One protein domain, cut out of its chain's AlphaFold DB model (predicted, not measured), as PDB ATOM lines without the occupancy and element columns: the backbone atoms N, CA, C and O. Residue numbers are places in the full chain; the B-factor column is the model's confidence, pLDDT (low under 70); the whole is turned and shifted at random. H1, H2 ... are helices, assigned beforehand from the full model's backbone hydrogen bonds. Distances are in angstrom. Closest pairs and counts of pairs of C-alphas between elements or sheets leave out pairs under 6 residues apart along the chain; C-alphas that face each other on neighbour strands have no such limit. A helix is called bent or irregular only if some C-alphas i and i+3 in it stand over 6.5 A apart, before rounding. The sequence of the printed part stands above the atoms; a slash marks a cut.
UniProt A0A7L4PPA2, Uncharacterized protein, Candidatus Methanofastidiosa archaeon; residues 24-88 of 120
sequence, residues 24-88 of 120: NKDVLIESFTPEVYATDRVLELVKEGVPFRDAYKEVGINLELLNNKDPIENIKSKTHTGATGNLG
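Overview. This is residues 24 to 88 of the 120 residues of an uncharacterized protein of Candidatus Methanofastidiosa archaeon (UniProt A0A7L4PPA2). An open, flat arrangement of four helices: the longest, H2, folds back with H3 as a helical hairpin at one end, while the short helix H1 makes the opposite end and H4 stands across an open gap from H2. The stretch of residues 62 to 70 runs from H3 past the beginning of H2 to H4, and residues 78 to 88, with no named element, fold into a loop beyond H4. The printed part has 65 residues, with four named helices in the order H1, H2, H3, H4 and no named strand; the class is all helix. The whole is only just loose, close to compact, with a radius of gyration of the C-alphas of 13.1 A, and its C-alphas span 37 by 28 by 13 A.

Arrangement. Begin at H2, residues 34 to 47, the longest helix by residues. It is irregular: the C-alphas of residues 36 and 39 are 7.5 A apart, and its line is a rough one. Go on to H3, residues 52 to 61, which touches H2; their closest C-alphas, those of Val 42 and Ala 55, are 5.2 A apart. H2 and H3 form a helical hairpin, at a shallow tilt of 30 degrees, opposite ways. Look next at H4, residues 71 to 77, which is apart from H2 and from H3. H1, residues 25 to 30, is apart from H2 and H3 as well. H1 and H4 are close but not clearly touching, with the C-alphas of Ile 29 and Pro 71 as the closest, 6.8 A apart; their lines are about perpendicular, at 84 degrees. In the backbones of H1, H3 and H4 every O i to N i+4 pair is within hydrogen-bond range; in H2 it is 7 of 10.

Along the chain. Find C-alpha 34 at (12.442, -1.746, -37.992); from there H2 runs 19.8 A to C-alpha 47 at (31.244, -6.284, -42.425). H3 begins at C-alpha 52 and covers 14.3 A to C-alpha 61. H1 begins at C-alpha 25, at (0.853, -14.471, -43.347), and measures 8.6 A to C-alpha 30. H4 runs 10.0 A from C-alpha 71 to C-alpha 77, which you find at (19.724, -13.874, -46.952).

Size, cuts and confidence. Look at Asn 24 and Gly 49 for the two C-alphas farthest apart, 39.1 A. From the first to the last printed C-alpha, Asn 24 to Gly 88, the distance is 23.6 A. The links from H1 to H2 and from H2 to H3 are tight, the link from H3 to H4, of 9 residues, is short, and there is no long link. The printed part has no cut. Its mean pLDDT is 95.8, and no printed residue is under 70.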
ATOM      1  N   ASN A  24      -1.526 -16.766 -40.324       97.62
ATOM      2  CA  ASN A  24      -1.943 -15.509 -40.940       97.62
ATOM      3  C   ASN A  24      -0.702 -14.772 -41.460       97.62
ATOM      4  O   ASN A  24      -0.022 -14.078 -40.708       97.62
ATOM      5  N   LYS A  25      -0.376 -14.988 -42.737       96.06
ATOM      6  CA  LYS A  25       0.853 -14.471 -43.347       96.06
ATOM      7  C   LYS A  25       0.884 -12.942 -43.405       96.06
ATOM      8  O   LYS A  25       1.945 -12.374 -43.170       96.06
ATOM      9  N   ASP A  26      -0.249 -12.309 -43.682       96.44
ATOM     10  CA  ASP A  26      -0.323 -10.857 -43.862       96.44
ATOM     11  C   ASP A  26      -0.024 -10.148 -42.541       96.44
ATOM     12  O   ASP A  26       0.900  -9.343 -42.472       96.44
ATOM     13  N   VAL A  27      -0.678 -10.581 -41.453       97.19
ATOM     14  CA  VAL A  27      -0.401 -10.060 -40.105       97.19
ATOM     15  C   VAL A  27       1.052 -10.298 -39.702       97.19
ATOM     16  O   VAL A  27       1.670  -9.419 -39.109       97.19
ATOM     17  N   LEU A  28       1.626 -11.465 -40.020       95.69
ATOM     18  CA  LEU A  28       3.033 -11.731 -39.708       95.69
ATOM     19  C   LEU A  28       3.973 -10.770 -40.435       95.69
ATOM     20  O   LEU A  28       4.897 -10.276 -39.802       95.69
ATOM     21  N   ILE A  29       3.748 -10.505 -41.725       94.94
ATOM     22  CA  ILE A  29       4.569  -9.571 -42.509       94.94
ATOM     23  C   ILE A  29       4.412  -8.144 -41.971       94.94
ATOM     24  O   ILE A  29       5.414  -7.466 -41.769       94.94
ATOM     25  N   GLU A  30       3.182  -7.717 -41.683       95.12
ATOM     26  CA  GLU A  30       2.884  -6.393 -41.119       95.12
ATOM     27  C   GLU A  30       3.469  -6.193 -39.715       95.12
ATOM     28  O   GLU A  30       3.758  -5.067 -39.320       95.12
ATOM     29  N   SER A  31       3.681  -7.279 -38.964       95.44
ATOM     30  CA  SER A  31       4.243  -7.231 -37.611       95.44
ATOM     31  C   SER A  31       5.766  -7.038 -37.575       95.44
ATOM     32  O   SER A  31       6.323  -6.899 -36.486       95.44
ATOM     33  N   PHE A  32       6.467  -7.046 -38.717       95.19
ATOM     34  CA  PHE A  32       7.897  -6.726 -38.749       95.19
ATOM     35  C   PHE A  32       8.108  -5.223 -38.586       95.19
ATOM     36  O   PHE A  32       7.785  -4.427 -39.472       95.19
ATOM     37  N   THR A  33       8.694  -4.853 -37.452       95.00
ATOM     38  CA  THR A  33       9.090  -3.479 -37.151       95.00
ATOM     39  C   THR A  33      10.585  -3.269 -37.435       95.00
ATOM     40  O   THR A  33      11.355  -4.240 -37.431       95.00
ATOM     41  N   PRO A  34      11.039  -2.025 -37.681       95.44
ATOM     42  CA  PRO A  34      12.442  -1.746 -37.992       95.44
ATOM     43  C   PRO A  34      13.448  -2.279 -36.956       95.44
ATOM     44  O   PRO A  34      14.543  -2.713 -37.318       95.44
ATOM     45  N   GLU A  35      13.072  -2.315 -35.677       95.19
ATOM     46  CA  GLU A  35      13.922  -2.749 -34.563       95.19
ATOM     47  C   GLU A  35      14.289  -4.236 -34.645       95.19
ATOM     48  O   GLU A  35      15.365  -4.630 -34.188       95.19
ATOM     49  N   VAL A  36      13.457  -5.066 -35.289       95.31
ATOM     50  CA  VAL A  36      13.764  -6.487 -35.542       95.31
ATOM     51  C   VAL A  36      15.054  -6.636 -36.359       95.31
ATOM     52  O   VAL A  36      15.769  -7.630 -36.215       95.31
ATOM     53  N   TYR A  37      15.405  -5.630 -37.166       96.12
ATOM     54  CA  TYR A  37      16.606  -5.611 -38.002       96.12
ATOM     55  C   TYR A  37      17.815  -4.934 -37.342       96.12
ATOM     56  O   TYR A  37      18.838  -4.749 -38.005       96.12
ATOM     57  N   ALA A  38      17.755  -4.582 -36.053       96.94
ATOM     58  CA  ALA A  38      18.872  -3.936 -35.359       96.94
ATOM     59  C   ALA A  38      20.153  -4.784 -35.431       96.94
ATOM     60  O   ALA A  38      21.214  -4.296 -35.821       96.94
ATOM     61  N   THR A  39      20.052  -6.084 -35.147       95.50
ATOM     62  CA  THR A  39      21.200  -7.000 -35.233       95.50
ATOM     63  C   THR A  39      21.718  -7.129 -36.664       95.50
ATOM     64  O   THR A  39      22.929  -7.176 -36.872       95.50
ATOM     65  N   ASP A  40      20.832  -7.138 -37.665       95.81
ATOM     66  CA  ASP A  40      21.239  -7.115 -39.070       95.81
ATOM     67  C   ASP A  40      22.082  -5.867 -39.375       95.81
ATOM     68  O   ASP A  40      23.145  -5.989 -39.983       95.81
ATOM     69  N   ARG A  41      21.669  -4.687 -38.889       96.88
ATOM     70  CA  ARG A  41      22.432  -3.444 -39.072       96.88
ATOM     71  C   ARG A  41      23.786  -3.473 -38.360       96.88
ATOM     72  O   ARG A  41      24.779  -3.037 -38.936       96.88
ATOM     73  N   VAL A  42      23.855  -4.025 -37.145       97.81
ATOM     74  CA  VAL A  42      25.132  -4.220 -36.432       97.81
ATOM     75  C   VAL A  42      26.081  -5.079 -37.269       97.81
ATOM     76  O   VAL A  42      27.250  -4.737 -37.430       97.81
ATOM     77  N   LEU A  43      25.586  -6.182 -37.834       96.25
ATOM     78  CA  LEU A  43      26.403  -7.080 -38.647       96.25
ATOM     79  C   LEU A  43      26.822  -6.460 -39.988       96.25
ATOM     80  O   LEU A  43      27.899  -6.786 -40.483       96.25
ATOM     81  N   GLU A  44      26.016  -5.572 -40.572       95.75
ATOM     82  CA  GLU A  44      26.390  -4.782 -41.756       95.75
ATOM     83  C   GLU A  44      27.575  -3.855 -41.454       95.75
ATOM     84  O   GLU A  44      28.596  -3.948 -42.132       95.75
ATOM     85  N   LEU A  45      27.504  -3.067 -40.375       97.56
ATOM     86  CA  LEU A  45      28.612  -2.211 -39.923       97.56
ATOM     87  C   LEU A  45      29.891  -3.013 -39.645       97.56
ATOM     88  O   LEU A  45      30.997  -2.597 -39.990       97.56
ATOM     89  N   VAL A  46      29.754  -4.199 -39.050       98.12
ATOM     90  CA  VAL A  46      30.899  -5.082 -38.789       98.12
ATOM     91  C   VAL A  46      31.535  -5.587 -40.078       98.12
ATOM     92  O   VAL A  46      32.761  -5.640 -40.174       98.12
ATOM     93  N   LYS A  47      30.732  -5.919 -41.095       96.69
ATOM     94  CA  LYS A  47      31.244  -6.284 -42.425       96.69
ATOM     95  C   LYS A  47      31.951  -5.116 -43.114       96.69
ATOM     96  O   LYS A  47      32.891  -5.353 -43.865       96.69
ATOM     97  N   GLU A  48      31.528  -3.885 -42.839       97.56
ATOM     98  CA  GLU A  48      32.177  -2.650 -43.306       97.56
ATOM     99  C   GLU A  48      33.483  -2.332 -42.544       97.56
ATOM    100  O   GLU A  48      34.212  -1.420 -42.925       97.56
ATOM    101  N   GLY A  49      33.823  -3.107 -41.506       97.75
ATOM    102  CA  GLY A  49      35.079  -2.999 -40.756       97.75
ATOM    103  C   GLY A  49      34.957  -2.323 -39.390       97.75
ATOM    104  O   GLY A  49      35.967  -2.168 -38.701       97.75
ATOM    105  N   VAL A  50      33.750  -1.945 -38.959       98.06
ATOM    106  CA  VAL A  50      33.525  -1.373 -37.624       98.06
ATOM    107  C   VAL A  50      33.667  -2.472 -36.560       98.06
ATOM    108  O   VAL A  50      33.056  -3.536 -36.687       98.06
ATOM    109  N   PRO A  51      34.428  -2.261 -35.470       98.38
ATOM    110  CA  PRO A  51      34.467  -3.218 -34.372       98.38
ATOM    111  C   PRO A  51      33.063  -3.484 -33.818       98.38
ATOM    112  O   PRO A  51      32.303  -2.554 -33.549       98.38
ATOM    113  N   PHE A  52      32.726  -4.757 -33.581       98.12
ATOM    114  CA  PHE A  52      31.377  -5.165 -33.158       98.12
ATOM    115  C   PHE A  52      30.835  -4.354 -31.979       98.12
ATOM    116  O   PHE A  52      29.672  -3.965 -31.974       98.12
ATOM    117  N   ARG A  53      31.679  -4.073 -30.979       98.00
ATOM    118  CA  ARG A  53      31.272  -3.315 -29.791       98.00
ATOM    119  C   ARG A  53      30.814  -1.898 -30.129       98.00
ATOM    120  O   ARG A  53      29.891  -1.404 -29.485       98.00
ATOM    121  N   ASP A  54      31.461  -1.263 -31.096       98.25
ATOM    122  CA  ASP A  54      31.152   0.106 -31.495       98.25
ATOM    123  C   ASP A  54      29.901   0.118 -32.374       98.25
ATOM    124  O   ASP A  54      28.968   0.853 -32.067       98.25
ATOM    125  N   ALA A  55      29.803  -0.809 -33.335       98.12
ATOM    126  CA  ALA A  55      28.596  -1.016 -34.137       98.12
ATOM    127  C   ALA A  55      27.355  -1.296 -33.268       98.12
ATOM    128  O   ALA A  55      26.293  -0.714 -33.476       98.12
ATOM    129  N   TYR A  56      27.485  -2.155 -32.252       97.81
ATOM    130  CA  TYR A  56      26.392  -2.487 -31.336       97.81
ATOM    131  C   TYR A  56      25.915  -1.269 -30.536       97.81
ATOM    132  O   TYR A  56      24.714  -1.050 -30.393       97.81
ATOM    133  N   LYS A  57      26.850  -0.455 -30.025       97.75
ATOM    134  CA  LYS A  57      26.517   0.790 -29.317       97.75
ATOM    135  C   LYS A  57      25.860   1.806 -30.241       97.75
ATOM    136  O   LYS A  57      24.863   2.407 -29.855       97.75
ATOM    137  N   GLU A  58      26.419   1.996 -31.433       96.69
ATOM    138  CA  GLU A  58      25.916   2.943 -32.424       96.69
ATOM    139  C   GLU A  58      24.472   2.618 -32.804       96.69
ATOM    140  O   GLU A  58      23.607   3.485 -32.713       96.69
ATOM    141  N   VAL A  59      24.186   1.362 -33.150       97.12
ATOM    142  CA  VAL A  59      22.828   0.937 -33.509       97.12
ATOM    143  C   VAL A  59      21.886   1.011 -32.309       97.12
ATOM    144  O   VAL A  59      20.766   1.486 -32.452       97.12
ATOM    145  N   GLY A  60      22.336   0.602 -31.118       96.38
ATOM    146  CA  GLY A  60      21.508   0.626 -29.910       96.38
ATOM    147  C   GLY A  60      21.068   2.028 -29.471       96.38
ATOM    148  O   GLY A  60      20.001   2.166 -28.883       96.38
ATOM    149  N   ILE A  61      21.856   3.068 -29.765       97.06
ATOM    150  CA  ILE A  61      21.492   4.472 -29.487       97.06
ATOM    151  C   ILE A  61      20.591   5.046 -30.592       97.06
ATOM    152  O   ILE A  61      19.814   5.961 -30.336       97.06
ATOM    153  N   ASN A  62      20.666   4.498 -31.807       96.00
ATOM    154  CA  ASN A  62      20.000   5.019 -33.001       96.00
ATOM    155  C   ASN A  62      18.915   4.070 -33.544       96.00
ATOM    156  O   ASN A  62      18.724   3.986 -34.757       96.00
ATOM    157  N   LEU A  63      18.201   3.355 -32.667       94.06
ATOM    158  CA  LEU A  63      17.156   2.402 -33.074       94.06
ATOM    159  C   LEU A  63      16.059   3.062 -33.923       94.06
ATOM    160  O   LEU A  63      15.640   2.492 -34.924       94.06
ATOM    161  N   GLU A  64      15.683   4.293 -33.581       93.31
ATOM    162  CA  GLU A  64      14.674   5.094 -34.293       93.31
ATOM    163  C   GLU A  64      15.074   5.433 -35.743       93.31
ATOM    164  O   GLU A  64      14.236   5.823 -36.551       93.31
ATOM    165  N   LEU A  65      16.366   5.319 -36.085       92.75
ATOM    166  CA  LEU A  65      16.878   5.567 -37.438       92.75
ATOM    167  C   LEU A  65      16.865   4.304 -38.313       92.75
ATOM    168  O   LEU A  65      17.231   4.367 -39.491       92.75
ATOM    169  N   LEU A  66      16.494   3.148 -37.752       93.56
ATOM    170  CA  LEU A  66      16.384   1.913 -38.512       93.56
ATOM    171  C   LEU A  66      15.205   1.996 -39.480       93.56
ATOM    172  O   LEU A  66      14.122   2.471 -39.155       93.56
ATOM    173  N   ASN A  67      15.422   1.479 -40.686       90.31
ATOM    174  CA  ASN A  67      14.384   1.366 -41.698       90.31
ATOM    175  C   ASN A  67      13.892  -0.071 -41.793       90.31
ATOM    176  O   ASN A  67      14.637  -1.022 -41.531       90.31
ATOM    177  N   ASN A  68      12.644  -0.219 -42.230       89.81
ATOM    178  CA  ASN A  68      12.091  -1.534 -42.496       89.81
ATOM    179  C   ASN A  68      12.831  -2.201 -43.668       89.81
ATOM    180  O   ASN A  68      13.276  -1.535 -44.606       89.81
ATOM    181  N   LYS A  69      12.946  -3.528 -43.616       92.00
ATOM    182  CA  LYS A  69      13.453  -4.357 -44.719       92.00
ATOM    183  C   LYS A  69      12.322  -5.252 -45.207       92.00
ATOM    184  O   LYS A  69      11.371  -5.490 -44.475       92.00
ATOM    185  N   ASP A  70      12.434  -5.783 -46.423       95.06
ATOM    186  CA  ASP A  70      11.555  -6.881 -46.832       95.06
ATOM    187  C   ASP A  70      11.851  -8.103 -45.933       95.06
ATOM    188  O   ASP A  70      12.976  -8.628 -45.972       95.06
ATOM    189  N   PRO A  71      10.888  -8.571 -45.110       95.81
ATOM    190  CA  PRO A  71      11.112  -9.692 -44.205       95.81
ATOM    191  C   PRO A  71      11.482 -10.982 -44.938       95.81
ATOM    192  O   PRO A  71      12.285 -11.770 -44.436       95.81
ATOM    193  N   ILE A  72      10.922 -11.201 -46.129       95.19
ATOM    194  CA  ILE A  72      11.125 -12.424 -46.906       95.19
ATOM    195  C   ILE A  72      12.561 -12.472 -47.418       95.19
ATOM    196  O   ILE A  72      13.245 -13.487 -47.258       95.19
ATOM    197  N   GLU A  73      13.040 -11.375 -47.998       95.75
ATOM    198  CA  GLU A  73      14.410 -11.299 -48.508       95.75
ATOM    199  C   GLU A  73      15.432 -11.328 -47.366       95.75
ATOM    200  O   GLU A  73      16.441 -12.032 -47.454       95.75
ATOM    201  N   ASN A  74      15.137 -10.671 -46.236       95.88
ATOM    202  CA  ASN A  74      15.990 -10.744 -45.052       95.88
ATOM    203  C   ASN A  74      16.122 -12.182 -44.521       95.88
ATOM    204  O   ASN A  74      17.241 -12.631 -44.261       95.88
ATOM    205  N   ILE A  75      15.014 -12.924 -44.417       95.75
ATOM    206  CA  ILE A  75      15.017 -14.336 -44.009       95.75
ATOM    207  C   ILE A  75      15.884 -15.172 -44.954       95.75
ATOM    208  O   ILE A  75      16.776 -15.880 -44.491       95.75
ATOM    209  N   LYS A  76      15.677 -15.056 -46.271       96.44
ATOM    210  CA  LYS A  76      16.429 -15.834 -47.270       96.44
ATOM    211  C   LYS A  76      17.927 -15.534 -47.257       96.44
ATOM    212  O   LYS A  76      18.726 -16.435 -47.493       96.44
ATOM    213  N   SER A  77      18.315 -14.291 -46.971       95.44
ATOM    214  CA  SER A  77      19.724 -13.874 -46.952       95.44
ATOM    215  C   SER A  77      20.570 -14.589 -45.885       95.44
ATOM    216  O   SER A  77      21.795 -14.674 -46.004       95.44
ATOM    217  N   LYS A  78      19.933 -15.129 -44.839       95.25
ATOM    218  CA  LYS A  78      20.592 -15.784 -43.706       95.25
ATOM    219  C   LYS A  78      20.756 -17.275 -44.019       95.25
ATOM    220  O   LYS A  78      19.893 -18.081 -43.689       95.25
ATOM    221  N   THR A  79      21.861 -17.632 -44.677       95.75
ATOM    222  CA  THR A  79      22.058 -18.957 -45.311       95.75
ATOM    223  C   THR A  79      22.935 -19.946 -44.538       95.75
ATOM    224  O   THR A  79      23.061 -21.103 -44.944       95.75
ATOM    225  N   HIS A  80      23.551 -19.534 -43.427       93.44
ATOM    226  CA  HIS A  80      24.334 -20.454 -42.598       93.44
ATOM    227  C   HIS A  80      23.436 -21.528 -41.967       93.44
ATOM    228  O   HIS A  80      22.244 -21.316 -41.762       93.44
ATOM    229  N   THR A  81      23.995 -22.697 -41.664       93.88
ATOM    230  CA  THR A  81      23.229 -23.818 -41.104       93.88
ATOM    231  C   THR A  81      22.515 -23.420 -39.811       93.88
ATOM    232  O   THR A  81      23.154 -22.942 -38.877       93.88
ATOM    233  N   GLY A  82      21.204 -23.657 -39.752       91.88
ATOM    234  CA  GLY A  82      20.350 -23.317 -38.609       91.88
ATOM    235  C   GLY A  82      19.776 -21.899 -38.650       91.88
ATOM    236  O   GLY A  82      19.001 -21.530 -37.771       91.88
ATOM    237  N   ALA A  83      20.126 -21.105 -39.660       94.88
ATOM    238  CA  ALA A  83      19.568 -19.780 -39.867       94.88
ATOM    239  C   ALA A  83      18.159 -19.829 -40.468       94.88
ATOM    240  O   ALA A  83      17.710 -20.852 -40.987       94.88
ATOM    241  N   THR A  84      17.475 -18.688 -40.486       94.81
ATOM    242  CA  THR A  84      16.099 -18.582 -40.992       94.81
ATOM    243  C   THR A  84      15.958 -18.905 -42.484       94.81
ATOM    244  O   THR A  84      14.906 -19.394 -42.888       94.81
ATOM    245  N   GLY A  85      17.001 -18.701 -43.296       96.38
ATOM    246  CA  GLY A  85      17.041 -19.103 -44.707       96.38
ATOM    247  C   GLY A  85      17.583 -20.518 -44.944       96.38
ATOM    248  O   GLY A  85      17.561 -20.997 -46.074       96.38
ATOM    249  N   ASN A  86      18.070 -21.200 -43.901       96.31
ATOM    250  CA  ASN A  86      18.627 -22.551 -43.974       96.31
ATOM    251  C   ASN A  86      18.380 -23.318 -42.662       96.31
ATOM    252  O   ASN A  86      19.289 -23.590 -41.874       96.31
ATOM    253  N   LEU A  87      17.115 -23.681 -42.442       95.62
ATOM    254  CA  LEU A  87      16.664 -24.383 -41.236       95.62
ATOM    255  C   LEU A  87      17.160 -25.838 -41.148       95.62
ATOM    256  O   LEU A  87      17.060 -26.457 -40.092       95.62
ATOM    257  N   GLY A  88      17.674 -26.408 -42.245       95.19
ATOM    258  CA  GLY A  88      18.144 -27.796 -42.278       95.19
ATOM    259  C   GLY A  88      17.032 -28.838 -42.100       95.19
ATOM    260  O   GLY A  88      17.290 -29.912 -41.550       95.19
TER     261      GLY A  88